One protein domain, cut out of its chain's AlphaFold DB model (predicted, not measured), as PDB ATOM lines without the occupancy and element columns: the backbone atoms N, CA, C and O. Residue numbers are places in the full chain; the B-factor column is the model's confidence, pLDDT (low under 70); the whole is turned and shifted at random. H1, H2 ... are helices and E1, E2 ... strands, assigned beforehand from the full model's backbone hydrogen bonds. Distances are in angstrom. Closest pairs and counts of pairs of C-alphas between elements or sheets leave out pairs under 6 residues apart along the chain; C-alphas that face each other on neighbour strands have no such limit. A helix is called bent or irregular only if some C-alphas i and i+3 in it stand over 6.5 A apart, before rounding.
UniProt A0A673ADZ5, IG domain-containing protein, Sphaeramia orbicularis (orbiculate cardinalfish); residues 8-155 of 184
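What this domain is: This is residues 8 to 155 of the 184 residues of the protein "IG domain-containing protein" of Sphaeramia orbicularis (orbiculate cardinalfish) (UniProt A0A673ADZ5). A sandwich of two sheets, five strands face to face with four, makes the body, and a long free arm, residues 8 to 55, reaches far away from it and folds back, with the one helix, H1, at the arm's first end. The body without the arm has 100 residues and spans 44 by 28 by 22 A; the arm makes the length of the whole. The printed part has 148 residues with one named helix and nine named strands, in the order H1 and then E1 to E9. One sheet runs E1, E9, E8, E3, E4 and is mixed; the other runs E2, E7, E6, E5 and is antiparallel throughout. The class is mostly strand, and the whole is extended, with a radius of gyration of the C-alphas of 23.0 A and spans of 65 by 40 by 31 A.

How they stand to each other: H1, residues 8 to 17, stands free and is irregular, with C-alphas 14 and 17 lying 7.1 A apart. In its backbone 2 of 6 O i to N i+4 pairs and 1 of 7 O i to N i+3 pairs are within hydrogen-bond range. A long link of 41 residues joins it to E1, residues 59 to 63, an edge strand parallel to E9, residues 145 to 154, with N 60 and O 150 at 2.8 A. E2, residues 68 to 75, is an edge strand of the other sheet and antiparallel to E7, residues 116 to 123, with N 70 and O 121 at 2.8 A. E3, residues 80 to 88, bends by 62 degrees at residue 83 and makes a hairpin with the edge strand E4, residues 91 to 96, where N 84 and O 96 are 2.8 A apart. E5, residues 100 to 103, E6, residues 106 to 112, and E7 form a meander, each strand the antiparallel neighbour of the one before; N 103 and O 106 are 2.8 A apart, and N 120 and O 109 are 2.8 A apart. E8, residues 132 to 140, is antiparallel to E3, with N 137 and O 85 at 2.8 A, and makes a hairpin with E9, with N 134 and O 149 at 2.8 A. The two sheets form a sandwich, two sheets face to face: 67 pairs of C-alphas lie within 10 A, the facing parts are 9.0 A centre to centre, and the strands of the one stand at 23 degrees to those of the other. The closest C-alphas of E2 and E8 are those of Cys 72 and Cys 136, 6.3 A apart. H1 is on neither sheet, with 0 pairs of C-alphas within 10 A of each.

Where its parts are: H1 begins at C-alpha 8, (216.960, 228.846, 290.736), and measures 16.8 A from first to last C-alpha. E1 begins at C-alpha 59, (226.527, 218.130, 272.679). E2 is 23.0 A long, E3 21.6 A, E6 19.9 A, E7 22.7 A and E8 24.6 A, while E4 and E5 are shorter. E9, the longest strand by residues, runs 29.8 A and ends at C-alpha 154, (218.676, 208.118, 270.143).

The domain as a whole: The two C-alphas farthest apart are those of Tyr 36 and Gly 65, at 67.0 A. The printed part has no cut. The link from H1 to E1 is long, the link from E7 to E8 is short, and the other links are tight. The sheet E1, E9, E8, E3, E4 is twisted, with C-alphas up to 7.0 A off its best plane. The mean pLDDT of the printed part is 78.6, and residues 8 to 55 are under 70.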
ATOM      1  N   ILE A   8     218.263 228.416 291.249       46.66
ATOM      2  CA  ILE A   8     216.960 228.846 290.736       46.66
ATOM      3  C   ILE A   8     215.804 228.223 291.544       46.66
ATOM      4  O   ILE A   8     214.831 228.913 291.829       46.66
ATOM      5  N   PHE A   9     215.911 226.965 291.992       38.19
ATOM      6  CA  PHE A   9     214.847 226.329 292.785       38.19
ATOM      7  C   PHE A   9     214.859 226.708 294.269       38.19
ATOM      8  O   PHE A   9     213.800 226.696 294.894       38.19
ATOM      9  N   PHE A  10     216.010 227.093 294.829       34.12
ATOM     10  CA  PHE A  10     216.059 227.612 296.201       34.12
ATOM     11  C   PHE A  10     215.329 228.952 296.328       34.12
ATOM     12  O   PHE A  10     214.673 229.185 297.334       34.12
ATOM     13  N   PHE A  11     215.354 229.788 295.285       33.84
ATOM     14  CA  PHE A  11     214.532 230.998 295.264       33.84
ATOM     15  C   PHE A  11     213.035 230.693 295.113       33.84
ATOM     16  O   PHE A  11     212.215 231.394 295.691       33.84
ATOM     17  N   LEU A  12     212.641 229.642 294.389       37.22
ATOM     18  CA  LEU A  12     211.218 229.351 294.155       37.22
ATOM     19  C   LEU A  12     210.516 228.614 295.307       37.22
ATOM     20  O   LEU A  12     209.290 228.677 295.390       37.22
ATOM     21  N   SER A  13     211.238 227.950 296.220       29.06
ATOM     22  CA  SER A  13     210.610 227.337 297.404       29.06
ATOM     23  C   SER A  13     210.171 228.376 298.449       29.06
ATOM     24  O   SER A  13     209.142 228.180 299.100       29.06
ATOM     25  N   GLU A  14     210.863 229.519 298.543       37.06
ATOM     26  CA  GLU A  14     210.501 230.647 299.421       37.06
ATOM     27  C   GLU A  14     209.361 231.528 298.868       37.06
ATOM     28  O   GLU A  14     208.699 232.230 299.631       37.06
ATOM     29  N   TYR A  15     209.048 231.455 297.569       46.47
ATOM     30  CA  TYR A  15     207.990 232.266 296.936       46.47
ATOM     31  C   TYR A  15     206.565 231.704 297.076       46.47
ATOM     32  O   TYR A  15     205.594 232.360 296.693       46.47
ATOM     33  N   SER A  16     206.399 230.513 297.652       37.28
ATOM     34  CA  SER A  16     205.098 229.831 297.756       37.28
ATOM     35  C   SER A  16     204.121 230.426 298.793       37.28
ATOM     36  O   SER A  16     202.997 229.940 298.915       37.28
ATOM     37  N   GLN A  17     204.501 231.485 299.522       40.62
ATOM     38  CA  GLN A  17     203.681 232.104 300.582       40.62
ATOM     39  C   GLN A  17     203.024 233.445 300.209       40.62
ATOM     40  O   GLN A  17     202.244 233.979 301.002       40.62
ATOM     41  N   ILE A  18     203.269 234.004 299.020       43.66
ATOM     42  CA  ILE A  18     202.630 235.269 298.622       43.66
ATOM     43  C   ILE A  18     201.298 234.954 297.936       43.66
ATOM     44  O   ILE A  18     201.224 234.682 296.739       43.66
ATOM     45  N   LYS A  19     200.227 234.951 298.740       37.94
ATOM     46  CA  LYS A  19     198.842 234.902 298.264       37.94
ATOM     47  C   LYS A  19     198.547 236.097 297.354       37.94
ATOM     48  O   LYS A  19     198.812 237.242 297.705       37.94
ATOM     49  N   LEU A  20     197.936 235.761 296.224       39.66
ATOM     50  CA  LEU A  20     197.241 236.608 295.261       39.66
ATOM     51  C   LEU A  20     196.553 237.821 295.917       39.66
ATOM     52  O   LEU A  20     195.633 237.646 296.719       39.66
ATOM     53  N   LEU A  21     196.932 239.032 295.501       36.22
ATOM     54  CA  LEU A  21     195.979 240.129 295.373       36.22
ATOM     55  C   LEU A  21     196.032 240.644 293.933       36.22
ATOM     56  O   LEU A  21     197.095 240.825 293.345       36.22
ATOM     57  N   ASP A  22     194.833 240.753 293.396       31.89
ATOM     58  CA  ASP A  22     194.450 240.932 292.009       31.89
ATOM     59  C   ASP A  22     194.692 242.371 291.500       31.89
ATOM     60  O   ASP A  22     194.825 243.311 292.281       31.89
ATOM     61  N   SER A  23     194.753 242.469 290.171       38.53
ATOM     62  CA  SER A  23     194.445 243.587 289.264       38.53
ATOM     63  C   SER A  23     194.613 245.059 289.689       38.53
ATOM     64  O   SER A  23     193.934 245.603 290.549       38.53
ATOM     65  N   SER A  24     195.421 245.750 288.870       45.91
ATOM     66  CA  SER A  24     195.373 247.185 288.540       45.91
ATOM     67  C   SER A  24     195.369 248.190 289.698       45.91
ATOM     68  O   SER A  24     194.313 248.585 290.187       45.91
ATOM     69  N   ILE A  25     196.544 248.743 290.019       43.06
ATOM     70  CA  ILE A  25     196.644 250.047 290.692       43.06
ATOM     71  C   ILE A  25     197.665 250.933 289.949       43.06
ATOM     72  O   ILE A  25     198.874 250.751 290.040       43.06
ATOM     73  N   ASP A  26     197.081 251.818 289.138       42.25
ATOM     74  CA  ASP A  26     197.478 253.100 288.528       42.25
ATOM     75  C   ASP A  26     198.971 253.514 288.386       42.25
ATOM     76  O   ASP A  26     199.656 253.864 289.350       42.25
ATOM     77  N   GLN A  27     199.443 253.623 287.133       52.62
ATOM     78  CA  GLN A  27     200.775 254.126 286.741       52.62
ATOM     79  C   GLN A  27     201.009 255.622 287.041       52.62
ATOM     80  O   GLN A  27     202.125 256.117 286.874       52.62
ATOM     81  N   THR A  28     200.004 256.370 287.499       51.12
ATOM     82  CA  THR A  28     200.143 257.812 287.766       51.12
ATOM     83  C   THR A  28     200.771 258.147 289.128       51.12
ATOM     84  O   THR A  28     201.332 259.235 289.281       51.12
ATOM     85  N   LEU A  29     200.795 257.210 290.085       49.34
ATOM     86  CA  LEU A  29     201.404 257.407 291.414       49.34
ATOM     87  C   LEU A  29     202.925 257.151 291.461       49.34
ATOM     88  O   LEU A  29     203.603 257.658 292.351       49.34
ATOM     89  N   LEU A  30     203.489 256.436 290.479       48.66
ATOM     90  CA  LEU A  30     204.939 256.190 290.364       48.66
ATOM     91  C   LEU A  30     205.721 257.395 289.810       48.66
ATOM     92  O   LEU A  30     206.896 257.566 290.130       48.66
ATOM     93  N   ASN A  31     205.076 258.278 289.041       50.72
ATOM     94  CA  ASN A  31     205.743 259.443 288.443       50.72
ATOM     95  C   ASN A  31     205.935 260.614 289.422       50.72
ATOM     96  O   ASN A  31     206.833 261.428 289.224       50.72
ATOM     97  N   TRP A  32     205.147 260.692 290.501       44.62
ATOM     98  CA  TRP A  32     205.274 261.758 291.509       44.62
ATOM     99  C   TRP A  32     206.340 261.478 292.577       44.62
ATOM    100  O   TRP A  32     206.799 262.407 293.237       44.62
ATOM    101  N   LEU A  33     206.778 260.224 292.719       44.91
ATOM    102  CA  LEU A  33     207.860 259.841 293.636       44.91
ATOM    103  C   LEU A  33     209.245 259.841 292.967       44.91
ATOM    104  O   LEU A  33     210.259 259.693 293.645       44.91
ATOM    105  N   CYS A  34     209.315 260.062 291.652       53.28
ATOM    106  CA  CYS A  34     210.568 260.122 290.900       53.28
ATOM    107  C   CYS A  34     211.125 261.556 290.840       53.28
ATOM    108  O   CYS A  34     211.457 262.073 289.776       53.28
ATOM    109  N   ASN A  35     211.204 262.231 291.986       56.16
ATOM    110  CA  ASN A  35     211.860 263.528 292.080       56.16
ATOM    111  C   ASN A  35     212.734 263.554 293.335       56.16
ATOM    112  O   ASN A  35     212.239 263.685 294.450       56.16
ATOM    113  N   TYR A  36     214.033 263.331 293.113       58.59
ATOM    114  CA  TYR A  36     215.175 263.991 293.766       58.59
ATOM    115  C   TYR A  36     216.391 263.087 294.047       58.59
ATOM    116  O   TYR A  36     217.466 263.624 294.272       58.59
ATOM    117  N   SER A  37     216.331 261.745 293.972       58.75
ATOM    118  CA  SER A  37     217.566 260.954 294.202       58.75
ATOM    119  C   SER A  37     217.594 259.505 293.680       58.75
ATOM    120  O   SER A  37     218.283 258.666 294.258       58.75
ATOM    121  N   LEU A  38     216.888 259.176 292.589       57.25
ATOM    122  CA  LEU A  38     216.956 257.822 292.003       57.25
ATOM    123  C   LEU A  38     216.930 257.787 290.464       57.25
ATOM    124  O   LEU A  38     216.466 256.829 289.864       57.25
ATOM    125  N   CYS A  39     217.478 258.811 289.804       52.12
ATOM    126  CA  CYS A  39     217.799 258.732 288.368       52.12
ATOM    127  C   CYS A  39     219.212 258.183 288.091       52.12
ATOM    128  O   CYS A  39     219.565 257.969 286.937       52.12
ATOM    129  N   ILE A  40     220.011 257.896 289.126       50.44
ATOM    130  CA  ILE A  40     221.384 257.376 288.972       50.44
ATOM    131  C   ILE A  40     221.387 255.894 288.546       50.44
ATOM    132  O   ILE A  40     222.354 255.411 287.969       50.44
ATOM    133  N   TYR A  41     220.282 255.167 288.745       49.19
ATOM    134  CA  TYR A  41     220.181 253.770 288.307       49.19
ATOM    135  C   TYR A  41     219.808 253.605 286.827       49.19
ATOM    136  O   TYR A  41     220.022 252.530 286.275       49.19
ATOM    137  N   LEU A  42     219.309 254.649 286.152       48.62
ATOM    138  CA  LEU A  42     218.913 254.545 284.740       48.62
ATOM    139  C   LEU A  42     220.072 254.769 283.757       48.62
ATOM    140  O   LEU A  42     219.956 254.372 282.602       48.62
ATOM    141  N   THR A  43     221.221 255.289 284.202       45.88
ATOM    142  CA  THR A  43     222.456 255.297 283.391       45.88
ATOM    143  C   THR A  43     223.282 254.019 283.545       45.88
ATOM    144  O   THR A  43     224.192 253.795 282.758       45.88
ATOM    145  N   ALA A  44     222.956 253.143 284.503       48.22
ATOM    146  CA  ALA A  44     223.569 251.813 284.609       48.22
ATOM    147  C   ALA A  44     222.975 250.795 283.611       48.22
ATOM    148  O   ALA A  44     223.459 249.671 283.512       48.22
ATOM    149  N   LEU A  45     221.933 251.180 282.860       53.06
ATOM    150  CA  LEU A  45     221.285 250.357 281.831       53.06
ATOM    151  C   LEU A  45     221.717 250.708 280.399       53.06
ATOM    152  O   LEU A  45     221.011 250.397 279.441       53.06
ATOM    153  N   GLN A  46     222.891 251.313 280.230       54.09
ATOM    154  CA  GLN A  46     223.538 251.434 278.925       54.09
ATOM    155  C   GLN A  46     225.017 251.072 279.025       54.09
ATOM    156  O   GLN A  46     225.880 251.918 278.873       54.09
ATOM    157  N   ASP A  47     225.285 249.781 279.207       44.84
ATOM    158  CA  ASP A  47     226.421 249.139 278.548       44.84
ATOM    159  C   ASP A  47     225.896 247.881 277.852       44.84
ATOM    160  O   ASP A  47     225.941 246.756 278.350       44.84
ATOM    161  N   GLY A  48     225.346 248.102 276.656       54.78
ATOM    162  CA  GLY A  48     225.013 247.073 275.672       54.78
ATOM    163  C   GLY A  48     226.263 246.439 275.059       54.78
ATOM    164  O   GLY A  48     226.362 246.329 273.841       54.78
ATOM    165  N   ASN A  49     227.226 246.054 275.896       52.56
ATOM    166  CA  ASN A  49     228.382 245.262 275.509       52.56
ATOM    167  C   ASN A  49     228.878 244.406 276.683       52.56
ATOM    168  O   ASN A  49     230.057 244.401 277.028       52.56
ATOM    169  N   ILE A  50     227.977 243.633 277.291       50.81
ATOM    170  CA  ILE A  50     228.417 242.374 277.886       50.81
ATOM    171  C   ILE A  50     228.673 241.481 276.682       50.81
ATOM    172  O   ILE A  50     227.732 240.979 276.064       50.81
ATOM    173  N   GLY A  51     229.943 241.344 276.310       43.53
ATOM    174  CA  GLY A  51     230.398 240.278 275.437       43.53
ATOM    175  C   GLY A  51     230.052 238.947 276.093       43.53
ATOM    176  O   GLY A  51     230.893 238.321 276.732       43.53
ATOM    177  N   LEU A  52     228.792 238.531 275.970       41.47
ATOM    178  CA  LEU A  52     228.353 237.172 276.189       41.47
ATOM    179  C   LEU A  52     229.052 236.371 275.100       41.47
ATOM    180  O   LEU A  52     228.522 236.151 274.011       41.47
ATOM    181  N   ILE A  53     230.276 235.944 275.399       43.72
ATOM    182  CA  ILE A  53     230.776 234.661 274.936       43.72
ATOM    183  C   ILE A  53     229.678 233.660 275.286       43.72
ATOM    184  O   ILE A  53     229.601 233.150 276.400       43.72
ATOM    185  N   SER A  54     228.754 233.444 274.351       48.06
ATOM    186  CA  SER A  54     227.833 232.326 274.402       48.06
ATOM    187  C   SER A  54     228.714 231.100 274.213       48.06
ATOM    188  O   SER A  54     228.952 230.644 273.095       48.06
ATOM    189  N   ALA A  55     229.327 230.651 275.309       65.00
ATOM    190  CA  ALA A  55     230.075 229.419 275.347       65.00
ATOM    191  C   ALA A  55     229.061 228.326 275.018       65.00
ATOM    192  O   ALA A  55     228.201 227.971 275.824       65.00
ATOM    193  N   LYS A  56     229.080 227.885 273.761       85.94
ATOM    194  CA  LYS A  56     228.162 226.870 273.268       85.94
ATOM    195  C   LYS A  56     228.404 225.596 274.070       85.94
ATOM    196  O   LYS A  56     229.483 225.015 273.977       85.94
ATOM    197  N   ILE A  57     227.400 225.165 274.831       91.31
ATOM    198  CA  ILE A  57     227.463 223.925 275.610       91.31
ATOM    199  C   ILE A  57     227.709 222.751 274.639       91.31
ATOM    200  O   ILE A  57     226.953 222.608 273.668       91.31
ATOM    201  N   PRO A  58     228.745 221.916 274.853       94.50
ATOM    202  CA  PRO A  58     229.010 220.748 274.019       94.50
ATOM    203  C   PRO A  58     227.829 219.773 273.999       94.50
ATOM    204  O   PRO A  58     227.146 219.591 275.006       94.50
ATOM    205  N   VAL A  59     227.602 219.118 272.858       96.44
ATOM    206  CA  VAL A  59     226.527 218.130 272.679       96.44
ATOM    207  C   VAL A  59     227.118 216.835 272.133       96.44
ATOM    208  O   VAL A  59     227.701 216.827 271.050       96.44
ATOM    209  N   PHE A  60     226.919 215.737 272.854       96.50
ATOM    210  CA  PHE A  60     227.330 214.395 272.461       96.50
ATOM    211  C   PHE A  60     226.105 213.586 272.046       96.50
ATOM    212  O   PHE A  60     225.203 213.356 272.849       96.50
ATOM    213  N   LYS A  61     226.069 213.152 270.785       96.88
ATOM    214  CA  LYS A  61     225.023 212.262 270.271       96.88
ATOM    215  C   LYS A  61     225.509 210.819 270.336       96.88
ATOM    216  O   LYS A  61     226.628 210.537 269.905       96.88
ATOM    217  N   LYS A  62     224.681 209.937 270.884       96.44
ATOM    218  CA  LYS A  62     224.953 208.508 271.047       96.44
ATOM    219  C   LYS A  62     223.724 207.688 270.700       96.44
ATOM    220  O   LYS A  62     222.609 208.201 270.766       96.44
ATOM    221  N   THR A  63     223.925 206.431 270.338       96.38
ATOM    222  CA  THR A  63     222.823 205.484 270.171       96.38
ATOM    223  C   THR A  63     222.623 204.657 271.437       96.38
ATOM    224  O   THR A  63     223.532 204.460 272.247       96.38
ATOM    225  N   GLU A  64     221.388 204.218 271.659       96.25
ATOM    226  CA  GLU A  64     221.043 203.324 272.760       96.25
ATOM    227  C   GLU A  64     221.891 202.041 272.710       96.25
ATOM    228  O   GLU A  64     222.137 201.478 271.646       96.25
ATOM    229  N   GLY A  65     222.368 201.597 273.873       95.56
ATOM    230  CA  GLY A  65     223.298 200.478 274.028       95.56
ATOM    231  C   GLY A  65     224.778 200.868 273.966       95.56
ATOM    232  O   GLY A  65     225.608 200.136 274.505       95.56
ATOM    233  N   GLU A  66     225.133 202.028 273.402       96.50
ATOM    234  CA  GLU A  66     226.531 202.461 273.327       96.50
ATOM    235  C   GLU A  66     227.127 202.807 274.695       96.50
ATOM    236  O   GLU A  66     226.438 203.057 275.687       96.50
ATOM    237  N   THR A  67     228.460 202.860 274.724       97.81
ATOM    238  CA  THR A  67     229.231 203.401 275.843       97.81
ATOM    239  C   THR A  67     229.804 204.762 275.466       97.81
ATOM    240  O   THR A  67     230.287 204.973 274.349       97.81
ATOM    241  N   ILE A  68     229.768 205.696 276.411       97.56
ATOM    242  CA  ILE A  68     230.415 207.001 276.286       97.56
ATOM    243  C   ILE A  68     231.446 207.179 277.395       97.56
ATOM    244  O   ILE A  68     231.203 206.800 278.540       97.56
ATOM    245  N   ILE A  69     232.585 207.767 277.032       97.94
ATOM    246  CA  ILE A  69     233.651 208.165 277.949       97.94
ATOM    247  C   ILE A  69     233.846 209.671 277.790       97.94
ATOM    248  O   ILE A  69     234.063 210.158 276.679       97.94
ATOM    249  N   LEU A  70     233.750 210.402 278.892       96.62
ATOM    250  CA  LEU A  70     233.807 211.860 278.950       96.62
ATOM    251  C   LEU A  70     234.957 212.277 279.850       96.62
ATOM    252  O   LEU A  70     235.118 211.734 280.937       96.62
ATOM    253  N   LYS A  71     235.748 213.252 279.408       96.50
ATOM    254  CA  LYS A  71     236.869 213.784 280.185       96.50
ATOM    255  C   LYS A  71     236.555 215.206 280.615       96.50
ATOM    256  O   LYS A  71     236.313 216.062 279.769       96.50
ATOM    257  N   CYS A  72     236.595 215.430 281.918       95.69
ATOM    258  CA  CYS A  72     236.337 216.706 282.560       95.69
ATOM    259  C   CYS A  72     237.623 217.172 283.253       95.69
ATOM    260  O   CYS A  72     237.944 216.648 284.323       95.69
ATOM    261  N   PRO A  73     238.408 218.063 282.623       95.12
ATOM    262  CA  PRO A  73     239.571 218.653 283.266       95.12
ATOM    263  C   PRO A  73     239.131 219.679 284.315       95.12
ATOM    264  O   PRO A  73     238.161 220.407 284.109       95.12
ATOM    265  N   PHE A  74     239.869 219.733 285.413       94.38
ATOM    266  CA  PHE A  74     239.737 220.713 286.480       94.38
ATOM    267  C   PHE A  74     241.094 221.362 286.714       94.38
ATOM    268  O   PHE A  74     242.108 220.662 286.809       94.38
ATOM    269  N   GLU A  75     241.120 222.684 286.799       92.56
ATOM    270  CA  GLU A  75     242.334 223.415 287.137       92.56
ATOM    271  C   GLU A  75     242.767 223.095 288.567       92.56
ATOM    272  O   GLU A  75     241.944 222.930 289.474       92.56
ATOM    273  N   TRP A  76     244.077 223.040 288.794       91.19
ATOM    274  CA  TRP A  76     244.591 222.908 290.147       91.19
ATOM    275  C   TRP A  76     244.179 224.107 291.018       91.19
ATOM    276  O   TRP A  76     244.235 225.264 290.596       91.19
ATOM    277  N   SER A  77     243.787 223.837 292.264       89.44
ATOM    278  CA  SER A  77     243.412 224.866 293.233       89.44
ATOM    279  C   SER A  77     243.736 224.431 294.656       89.44
ATOM    280  O   SER A  77     243.442 223.306 295.051       89.44
ATOM    281  N   LEU A  78     244.256 225.362 295.462       91.44
ATOM    282  CA  LEU A  78     244.463 225.177 296.907       91.44
ATOM    283  C   LEU A  78     243.156 224.944 297.680       91.44
ATOM    284  O   LEU A  78     243.190 224.501 298.825       91.44
ATOM    285  N   PHE A  79     242.019 225.276 297.072       92.56
ATOM    286  CA  PHE A  79     240.702 225.140 297.680       92.56
ATOM    287  C   PHE A  79     239.982 223.851 297.270       92.56
ATOM    288  O   PHE A  79     238.856 223.656 297.717       92.56
ATOM    289  N   ASP A  80     240.573 222.997 296.426       91.25
ATOM    290  CA  ASP A  80     239.982 221.704 296.056       91.25
ATOM    291  C   ASP A  80     239.853 220.808 297.301       91.25
ATOM    292  O   ASP A  80     240.818 220.601 298.039       91.25
ATOM    293  N   THR A  81     238.651 220.289 297.561       92.00
ATOM    294  CA  THR A  81     238.392 219.392 298.702       92.00
ATOM    295  C   THR A  81     238.781 217.938 298.408       92.00
ATOM    296  O   THR A  81     238.649 217.067 299.267       92.00
ATOM    297  N   GLY A  82     239.207 217.650 297.175       91.06
ATOM    298  CA  GLY A  82     239.416 216.312 296.626       91.06
ATOM    299  C   GLY A  82     238.119 215.653 296.154       91.06
ATOM    300  O   GLY A  82     238.156 214.660 295.430       91.06
ATOM    301  N   LYS A  83     236.955 216.206 296.504       93.69
ATOM    302  CA  LYS A  83     235.659 215.609 296.198       93.69
ATOM    303  C   LYS A  83     235.210 215.936 294.774       93.69
ATOM    304  O   LYS A  83     235.145 217.098 294.370       93.69
ATOM    305  N   LYS A  84     234.848 214.899 294.024       94.56
ATOM    306  CA  LYS A  84     234.377 214.978 292.640       94.56
ATOM    307  C   LYS A  84     232.957 214.438 292.529       94.56
ATOM    308  O   LYS A  84     232.616 213.413 293.123       94.56
ATOM    309  N   ILE A  85     232.116 215.145 291.778       94.94
ATOM    310  CA  ILE A  85     230.683 214.862 291.665       94.94
ATOM    311  C   ILE A  85     230.288 214.849 290.187       94.94
ATOM    312  O   ILE A  85     230.671 215.729 289.416       94.94
ATOM    313  N   PHE A  86     229.500 213.853 289.795       95.75
ATOM    314  CA  PHE A  86     228.922 213.736 288.464       95.75
ATOM    315  C   PHE A  86     227.398 213.748 288.546       95.75
ATOM    316  O   PHE A  86     226.787 212.915 289.226       95.75
ATOM    317  N   CYS A  87     226.784 214.693 287.839       94.44
ATOM    318  CA  CYS A  87     225.359 214.973 287.924       94.44
ATOM    319  C   CYS A  87     224.695 214.965 286.555       94.44
ATOM    320  O   CYS A  87     225.316 215.303 285.548       94.44
ATOM    321  N   ARG A  88     223.408 214.616 286.550       94.31
ATOM    322  CA  ARG A  88     222.506 214.794 285.413       94.31
ATOM    323  C   ARG A  88     221.325 215.631 285.858       94.31
ATOM    324  O   ARG A  88     220.565 215.210 286.732       94.31
ATOM    325  N   ASN A  89     221.145 216.776 285.219       89.56
ATOM    326  CA  ASN A  89     220.248 217.829 285.657       89.56
ATOM    327  C   ASN A  89     220.548 218.129 287.136       89.56
ATOM    328  O   ASN A  89     221.686 218.432 287.490       89.56
ATOM    329  N   GLU A  90     219.556 217.931 287.997       87.44
ATOM    330  CA  GLU A  90     219.640 218.202 289.430       87.44
ATOM    331  C   GLU A  90     219.977 216.952 290.272       87.44
ATOM    332  O   GLU A  90     220.015 216.983 291.501       87.44
ATOM    333  N   TYR A  91     220.204 215.811 289.615       89.88
ATOM    334  CA  TYR A  91     220.410 214.528 290.278       89.88
ATOM    335  C   TYR A  91     221.889 214.160 290.326       89.88
ATOM    336  O   TYR A  91     222.556 214.050 289.293       89.88
ATOM    337  N   VAL A  92     222.383 213.877 291.532       93.00
ATOM    338  CA  VAL A  92     223.720 213.312 291.742       93.00
ATOM    339  C   VAL A  92     223.715 211.845 291.318       93.00
ATOM    340  O   VAL A  92     223.079 210.994 291.945       93.00
ATOM    341  N   LEU A  93     224.439 211.537 290.246       94.31
ATOM    342  CA  LEU A  93     224.608 210.165 289.774       94.31
ATOM    343  C   LEU A  93     225.732 209.478 290.546       94.31
ATOM    344  O   LEU A  93     225.576 208.334 290.996       94.31
ATOM    345  N   PHE A  94     226.835 210.202 290.734       94.06
ATOM    346  CA  PHE A  94     228.067 209.695 291.314       94.06
ATOM    347  C   PHE A  94     228.780 210.764 292.143       94.06
ATOM    348  O   PHE A  94     228.801 211.933 291.769       94.06
ATOM    349  N   GLU A  95     229.403 210.348 293.238       93.88
ATOM    350  CA  GLU A  95     230.219 211.192 294.108       93.88
ATOM    351  C   GLU A  95     231.382 210.355 294.648       93.88
ATOM    352  O   GLU A  95     231.173 209.211 295.056       93.88
ATOM    353  N   THR A  96     232.599 210.895 294.627       93.00
ATOM    354  CA  THR A  96     233.788 210.213 295.151       93.00
ATOM    355  C   THR A  96     234.896 211.194 295.511       93.00
ATOM    356  O   THR A  96     235.047 212.229 294.868       93.00
ATOM    357  N   SER A  97     235.698 210.833 296.509       93.25
ATOM    358  CA  SER A  97     237.012 211.438 296.780       93.25
ATOM    359  C   SER A  97     238.163 210.470 296.468       93.25
ATOM    360  O   SER A  97     239.325 210.794 296.679       93.25
ATOM    361  N   ASN A  98     237.845 209.260 295.998       94.25
ATOM    362  CA  ASN A  98     238.820 208.250 295.605       94.25
ATOM    363  C   ASN A  98     239.243 208.437 294.148       94.25
ATOM    364  O   ASN A  98     238.455 208.893 293.318       94.25
ATOM    365  N   MET A  99     240.444 207.946 293.829       93.69
ATOM    366  CA  MET A  99     241.003 207.935 292.472       93.69
ATOM    367  C   MET A  99     240.152 207.175 291.452       93.69
ATOM    368  O   MET A  99     240.248 207.434 290.258       93.69
ATOM    369  N   SER A 100     239.319 206.234 291.888       95.00
ATOM    370  CA  SER A 100     238.359 205.563 291.016       95.00
ATOM    371  C   SER A 100     237.131 205.093 291.786       95.00
ATOM    372  O   SER A 100     237.129 205.005 293.017       95.00
ATOM    373  N   GLY A 101     236.060 204.797 291.054       94.88
ATOM    374  CA  GLY A 101     234.859 204.203 291.617       94.88
ATOM    375  C   GLY A 101     233.862 203.759 290.552       94.88
ATOM    376  O   GLY A 101     233.886 204.223 289.414       94.88
ATOM    377  N   GLN A 102     232.944 202.875 290.943       95.81
ATOM    378  CA  GLN A 102     231.889 202.365 290.073       95.81
ATOM    379  C   GLN A 102     230.560 202.231 290.824       95.81
ATOM    380  O   GLN A 102     230.518 201.861 291.994       95.81
ATOM    381  N   LYS A 103     229.459 202.538 290.133       94.50
ATOM    382  CA  LYS A 103     228.090 202.506 290.650       94.50
ATOM    383  C   LYS A 103     227.151 202.161 289.502       94.50
ATOM    384  O   LYS A 103     226.761 203.010 288.699       94.50
ATOM    385  N   GLY A 104     226.790 200.883 289.423       95.00
ATOM    386  CA  GLY A 104     225.991 200.356 288.320       95.00
ATOM    387  C   GLY A 104     226.689 200.578 286.976       95.00
ATOM    388  O   GLY A 104     227.805 200.105 286.769       95.00
ATOM    389  N   ARG A 105     226.026 201.312 286.074       96.75
ATOM    390  CA  ARG A 105     226.524 201.607 284.717       96.75
ATOM    391  C   ARG A 105     227.520 202.767 284.646       96.75
ATOM    392  O   ARG A 105     228.085 202.983 283.575       96.75
ATOM    393  N   TYR A 106     227.693 203.503 285.742       96.50
ATOM    394  CA  TYR A 106     228.578 204.659 285.835       96.50
ATOM    395  C   TYR A 106     229.903 204.261 286.484       96.50
ATOM    396  O   TYR A 106     229.898 203.624 287.542       96.50
ATOM    397  N   SER A 107     231.021 204.680 285.904       96.50
ATOM    398  CA  SER A 107     232.331 204.629 286.556       96.50
ATOM    399  C   SER A 107     233.083 205.940 286.392       96.50
ATOM    400  O   SER A 107     232.858 206.687 285.437       96.50
ATOM    401  N   ILE A 108     233.946 206.228 287.360       96.56
ATOM    402  CA  ILE A 108     234.803 207.407 287.385       96.56
ATOM    403  C   ILE A 108     236.239 206.972 287.645       96.56
ATOM    404  O   ILE A 108     236.488 206.141 288.516       96.56
ATOM    405  N   GLU A 109     237.164 207.583 286.917       97.31
ATOM    406  CA  GLU A 109     238.603 207.513 287.147       97.31
ATOM    407  C   GLU A 109     239.168 208.931 287.174       97.31
ATOM    408  O   GLU A 109     238.885 209.742 286.291       97.31
ATOM    409  N   LEU A 110     239.950 209.244 288.199       96.12
ATOM    410  CA  LEU A 110     240.652 210.509 288.347       96.12
ATOM    411  C   LEU A 110     242.097 210.324 287.908       96.12
ATOM    412  O   LEU A 110     242.743 209.330 288.232       96.12
ATOM    413  N   MET A 111     242.610 211.302 287.174       94.12
ATOM    414  CA  MET A 111     244.010 211.358 286.791       94.12
ATOM    415  C   MET A 111     244.568 212.709 287.213       94.12
ATOM    416  O   MET A 111     244.285 213.728 286.585       94.12
ATOM    417  N   GLU A 112     245.328 212.708 288.301       90.56
ATOM    418  CA  GLU A 112     245.981 213.902 288.829       90.56
ATOM    419  C   GLU A 112     247.294 214.153 288.083       90.56
ATOM    420  O   GLU A 112     248.097 213.240 287.863       90.56
ATOM    421  N   ARG A 113     247.519 215.402 287.684       88.12
ATOM    422  CA  ARG A 113     248.792 215.903 287.164       88.12
ATOM    423  C   ARG A 113     249.233 217.100 288.000       88.12
ATOM    424  O   ARG A 113     248.505 217.590 288.854       88.12
ATOM    425  N   SER A 114     250.436 217.603 287.736       81.88
ATOM    426  CA  SER A 114     250.987 218.753 288.464       81.88
ATOM    427  C   SER A 114     250.167 220.041 288.311       81.88
ATOM    428  O   SER A 114     250.235 220.896 289.187       81.88
ATOM    429  N   SER A 115     249.428 220.197 287.209       87.38
ATOM    430  CA  SER A 115     248.688 221.420 286.869       87.38
ATOM    431  C   SER A 115     247.171 221.253 286.832       87.38
ATOM    432  O   SER A 115     246.453 222.250 286.873       87.38
ATOM    433  N   ASP A 116     246.682 220.023 286.692       91.69
ATOM    434  CA  ASP A 116     245.269 219.732 286.472       91.69
ATOM    435  C   ASP A 116     244.887 218.352 287.004       91.69
ATOM    436  O   ASP A 116     245.721 217.456 287.128       91.69
ATOM    437  N   THR A 117     243.598 218.173 287.272       93.62
ATOM    438  CA  THR A 117     243.007 216.867 287.564       93.62
ATOM    439  C   THR A 117     241.959 216.564 286.511       93.62
ATOM    440  O   THR A 117     241.036 217.344 286.300       93.62
ATOM    441  N   VAL A 118     242.063 215.412 285.852       96.25
ATOM    442  CA  VAL A 118     241.088 214.988 284.842       96.25
ATOM    443  C   VAL A 118     240.179 213.920 285.424       96.25
ATOM    444  O   VAL A 118     240.634 212.829 285.757       96.25
ATOM    445  N   MET A 119     238.882 214.210 285.487       96.69
ATOM    446  CA  MET A 119     237.851 213.226 285.800       96.69
ATOM    447  C   MET A 119     237.348 212.568 284.513       96.69
ATOM    448  O   MET A 119     236.714 213.214 283.679       96.69
ATOM    449  N   SER A 120     237.632 211.279 284.351       97.81
ATOM    450  CA  SER A 120     237.131 210.439 283.266       97.81
ATOM    451  C   SER A 120     235.869 209.713 283.725       97.81
ATOM    452  O   SER A 120     235.923 208.886 284.631       97.81
ATOM    453  N   VAL A 121     234.731 210.023 283.111       97.56
ATOM    454  CA  VAL A 121     233.432 209.423 283.419       97.56
ATOM    455  C   VAL A 121     233.037 208.473 282.303       97.56
ATOM    456  O   VAL A 121     232.998 208.870 281.140       97.56
ATOM    457  N   THR A 122     232.677 207.243 282.654       98.19
ATOM    458  CA  THR A 122     232.148 206.257 281.708       98.19
ATOM    459  C   THR A 122     230.695 205.948 282.029       98.19
ATOM    460  O   THR A 122     230.347 205.678 283.179       98.19
ATOM    461  N   ILE A 123     229.844 205.956 281.002       98.19
ATOM    462  CA  ILE A 123     228.457 205.487 281.078       98.19
ATOM    463  C   ILE A 123     228.303 204.355 280.074       98.19
ATOM    464  O   ILE A 123     228.428 204.569 278.868       98.19
ATOM    465  N   THR A 124     228.043 203.153 280.576       98.00
ATOM    466  CA  THR A 124     227.837 201.960 279.743       98.00
ATOM    467  C   THR A 124     226.361 201.750 279.417       98.00
ATOM    468  O   THR A 124     225.487 202.165 280.183       98.00
ATOM    469  N   HIS A 125     226.076 201.064 278.306       96.69
ATOM    470  CA  HIS A 125     224.723 200.670 277.891       96.69
ATOM    471  C   HIS A 125     223.717 201.827 277.953       96.69
ATOM    472  O   HIS A 125     222.709 201.723 278.656       96.69
ATOM    473  N   LEU A 126     224.043 202.956 277.316       97.00
ATOM    474  CA  LEU A 126     223.219 204.167 277.318       97.00
ATOM    475  C   LEU A 126     221.765 203.853 276.967       97.00
ATOM    476  O   LEU A 126     221.500 203.040 276.091       97.00
ATOM    477  N   LYS A 127     220.830 204.514 277.641       95.69
ATOM    478  CA  LYS A 127     219.389 204.416 277.375       95.69
ATOM    479  C   LYS A 127     218.885 205.738 276.827       95.69
ATOM    480  O   LYS A 127     219.446 206.777 277.153       95.69
ATOM    481  N   GLU A 128     217.789 205.730 276.078       95.81
ATOM    482  CA  GLU A 128     217.165 206.978 275.600       95.81
ATOM    483  C   GLU A 128     216.875 207.955 276.761       95.81
ATOM    484  O   GLU A 128     217.139 209.156 276.669       95.81
ATOM    485  N   SER A 129     216.447 207.411 277.908       95.12
ATOM    486  CA  SER A 129     216.199 208.151 279.153       95.12
ATOM    487  C   SER A 129     217.453 208.693 279.847       95.12
ATOM    488  O   SER A 129     217.337 209.409 280.844       95.12
ATOM    489  N   ASP A 130     218.649 208.368 279.344       96.31
ATOM    490  CA  ASP A 130     219.890 208.999 279.781       96.31
ATOM    491  C   ASP A 130     220.103 210.379 279.149       96.31
ATOM    492  O   ASP A 130     220.941 211.133 279.633       96.31
ATOM    493  N   SER A 131     219.319 210.756 278.137       96.88
ATOM    494  CA  SER A 131     219.399 212.088 277.538       96.88
ATOM    495  C   SER A 131     219.191 213.193 278.579       96.88
ATOM    496  O   SER A 131     218.237 213.167 279.359       96.88
ATOM    497  N   GLY A 132     220.080 214.185 278.599       96.00
ATOM    498  CA  GLY A 132     220.039 215.237 279.608       96.00
ATOM    499  C   GLY A 132     221.267 216.135 279.621       96.00
ATOM    500  O   GLY A 132     222.237 215.907 278.892       96.00
ATOM    501  N   LEU A 133     221.205 217.159 280.471       95.19
ATOM    502  CA  LEU A 133     222.317 218.052 280.760       95.19
ATOM    503  C   LEU A 133     223.147 217.442 281.881       95.19
ATOM    504  O   LEU A 133     222.618 217.107 282.936       95.19
ATOM    505  N   TYR A 134     224.440 217.287 281.660       96.00
ATOM    506  CA  TYR A 134     225.355 216.687 282.615       96.00
ATOM    507  C   TYR A 134     226.355 217.709 283.131       96.00
ATOM    508  O   TYR A 134     226.764 218.615 282.404       96.00
ATOM    509  N   ARG A 135     226.762 217.524 284.389       95.62
ATOM    510  CA  ARG A 135     227.776 218.329 285.072       95.62
ATOM    511  C   ARG A 135     228.848 217.446 285.679       95.62
ATOM    512  O   ARG A 135     228.548 216.512 286.421       95.62
ATOM    513  N   CYS A 136     230.090 217.805 285.405       95.62
ATOM    514  CA  CYS A 136     231.249 217.383 286.172       95.62
ATOM    515  C   CYS A 136     231.582 218.493 287.163       95.62
ATOM    516  O   CYS A 136     231.765 219.622 286.720       95.62
ATOM    517  N   VAL A 137     231.666 218.200 288.460       95.19
ATOM    518  CA  VAL A 137     231.925 219.198 289.507       95.19
ATOM    519  C   VAL A 137     233.134 218.784 290.344       95.19
ATOM    520  O   VAL A 137     233.197 217.649 290.823       95.19
ATOM    521  N   SER A 138     234.061 219.718 290.544       94.56
ATOM    522  CA  SER A 138     235.113 219.648 291.555       94.56
ATOM    523  C   SER A 138     234.717 220.548 292.719       94.56
ATOM    524  O   SER A 138     234.640 221.770 292.562       94.56
ATOM    525  N   GLU A 139     234.387 219.942 293.863       93.19
ATOM    526  CA  GLU A 139     233.969 220.705 295.038       93.19
ATOM    527  C   GLU A 139     235.164 221.473 295.601       93.19
ATOM    528  O   GLU A 139     236.260 220.935 295.775       93.19
ATOM    529  N   ARG A 140     234.943 222.756 295.880       91.62
ATOM    530  CA  ARG A 140     235.972 223.641 296.417       91.62
ATOM    531  C   ARG A 140     235.459 224.323 297.675       91.62
ATOM    532  O   ARG A 140     234.262 224.544 297.851       91.62
ATOM    533  N   TYR A 141     236.373 224.732 298.546       89.19
ATOM    534  CA  TYR A 141     236.050 225.703 299.583       89.19
ATOM    535  C   TYR A 141     235.703 227.042 298.912       89.19
ATOM    536  O   TYR A 141     236.587 227.805 298.532       89.19
ATOM    537  N   GLY A 142     234.408 227.309 298.721       87.25
ATOM    538  CA  GLY A 142     233.907 228.499 298.032       87.25
ATOM    539  C   GLY A 142     233.063 228.148 296.810       87.25
ATOM    540  O   GLY A 142     232.025 227.501 296.936       87.25
ATOM    541  N   GLN A 143     233.473 228.641 295.639       86.19
ATOM    542  CA  GLN A 143     232.801 228.358 294.373       86.19
ATOM    543  C   GLN A 143     233.358 227.069 293.764       86.19
ATOM    544  O   GLN A 143     234.550 226.997 293.459       86.19
ATOM    545  N   ASP A 144     232.487 226.076 293.576       91.62
ATOM    546  CA  ASP A 144     232.868 224.823 292.922       91.62
ATOM    547  C   ASP A 144     233.212 225.088 291.441       91.62
ATOM    548  O   ASP A 144     232.619 225.948 290.779       91.62
ATOM    549  N   GLU A 145     234.175 224.339 290.913       92.38
ATOM    550  CA  GLU A 145     234.511 224.352 289.490       92.38
ATOM    551  C   GLU A 145     233.683 223.290 288.770       92.38
ATOM    552  O   GLU A 145     233.508 222.183 289.285       92.38
ATOM    553  N   TYR A 146     233.159 223.602 287.585       93.44
ATOM    554  CA  TYR A 146     232.334 222.653 286.850       93.44
ATOM    555  C   TYR A 146     232.426 222.801 285.335       93.44
ATOM    556  O   TYR A 146     232.730 223.864 284.805       93.44
ATOM    557  N   THR A 147     232.117 221.709 284.639       93.06
ATOM    558  CA  THR A 147     231.914 221.675 283.186       93.06
ATOM    559  C   THR A 147     230.528 221.118 282.883       93.06
ATOM    560  O   THR A 147     230.105 220.149 283.518       93.06
ATOM    561  N   GLU A 148     229.845 221.705 281.898       94.12
ATOM    562  CA  GLU A 148     228.526 221.281 281.417       94.12
ATOM    563  C   GLU A 148     228.561 220.751 279.987       94.12
ATOM    564  O   GLU A 148     229.279 221.278 279.139       94.12
ATOM    565  N   PHE A 149     227.745 219.733 279.708       95.12
ATOM    566  CA  PHE A 149     227.522 219.209 278.359       95.12
ATOM    567  C   PHE A 149     226.199 218.443 278.258       95.12
ATOM    568  O   PHE A 149     225.706 217.879 279.231       95.12
ATOM    569  N   TRP A 150     225.636 218.377 277.055       96.56
ATOM    570  CA  TRP A 150     224.462 217.563 276.755       96.56
ATOM    571  C   TRP A 150     224.864 216.185 276.251       96.56
ATOM    572  O   TRP A 150     225.737 216.061 275.392       96.56
ATOM    573  N   ILE A 151     224.157 215.160 276.715       97.62
ATOM    574  CA  ILE A 151     224.131 213.851 276.064       97.62
ATOM    575  C   ILE A 151     222.740 213.674 275.463       97.62
ATOM    576  O   ILE A 151     221.737 213.872 276.148       97.62
ATOM    577  N   ILE A 152     222.681 213.317 274.184       97.06
ATOM    578  CA  ILE A 152     221.448 212.963 273.480       97.06
ATOM    579  C   ILE A 152     221.595 211.519 273.031       97.06
ATOM    580  O   ILE A 152     222.481 211.208 272.233       97.06
ATOM    581  N   VAL A 153     220.732 210.651 273.547       97.19
ATOM    582  CA  VAL A 153     220.696 209.236 273.196       97.19
ATOM    583  C   VAL A 153     219.494 208.990 272.296       97.19
ATOM    584  O   VAL A 153     218.361 209.224 272.704       97.19
ATOM    585  N   THR A 154     219.733 208.526 271.075       95.81
ATOM    586  CA  THR A 154     218.676 208.118 270.143       95.81
ATOM    587  C   THR A 154     218.587 206.603 270.091       95.81
ATOM    588  O   THR A 154     219.589 205.912 270.274       95.81
ATOM    589  N   LYS A 155     217.407 206.057 269.795       91.38
ATOM    590  CA  LYS A 155     217.301 204.626 269.490       91.38
ATOM    591  C   LYS A 155     218.232 204.290 268.329       91.38
ATOM    592  O   LYS A 155     218.350 205.075 267.386       91.38
TER     593      LYS A 155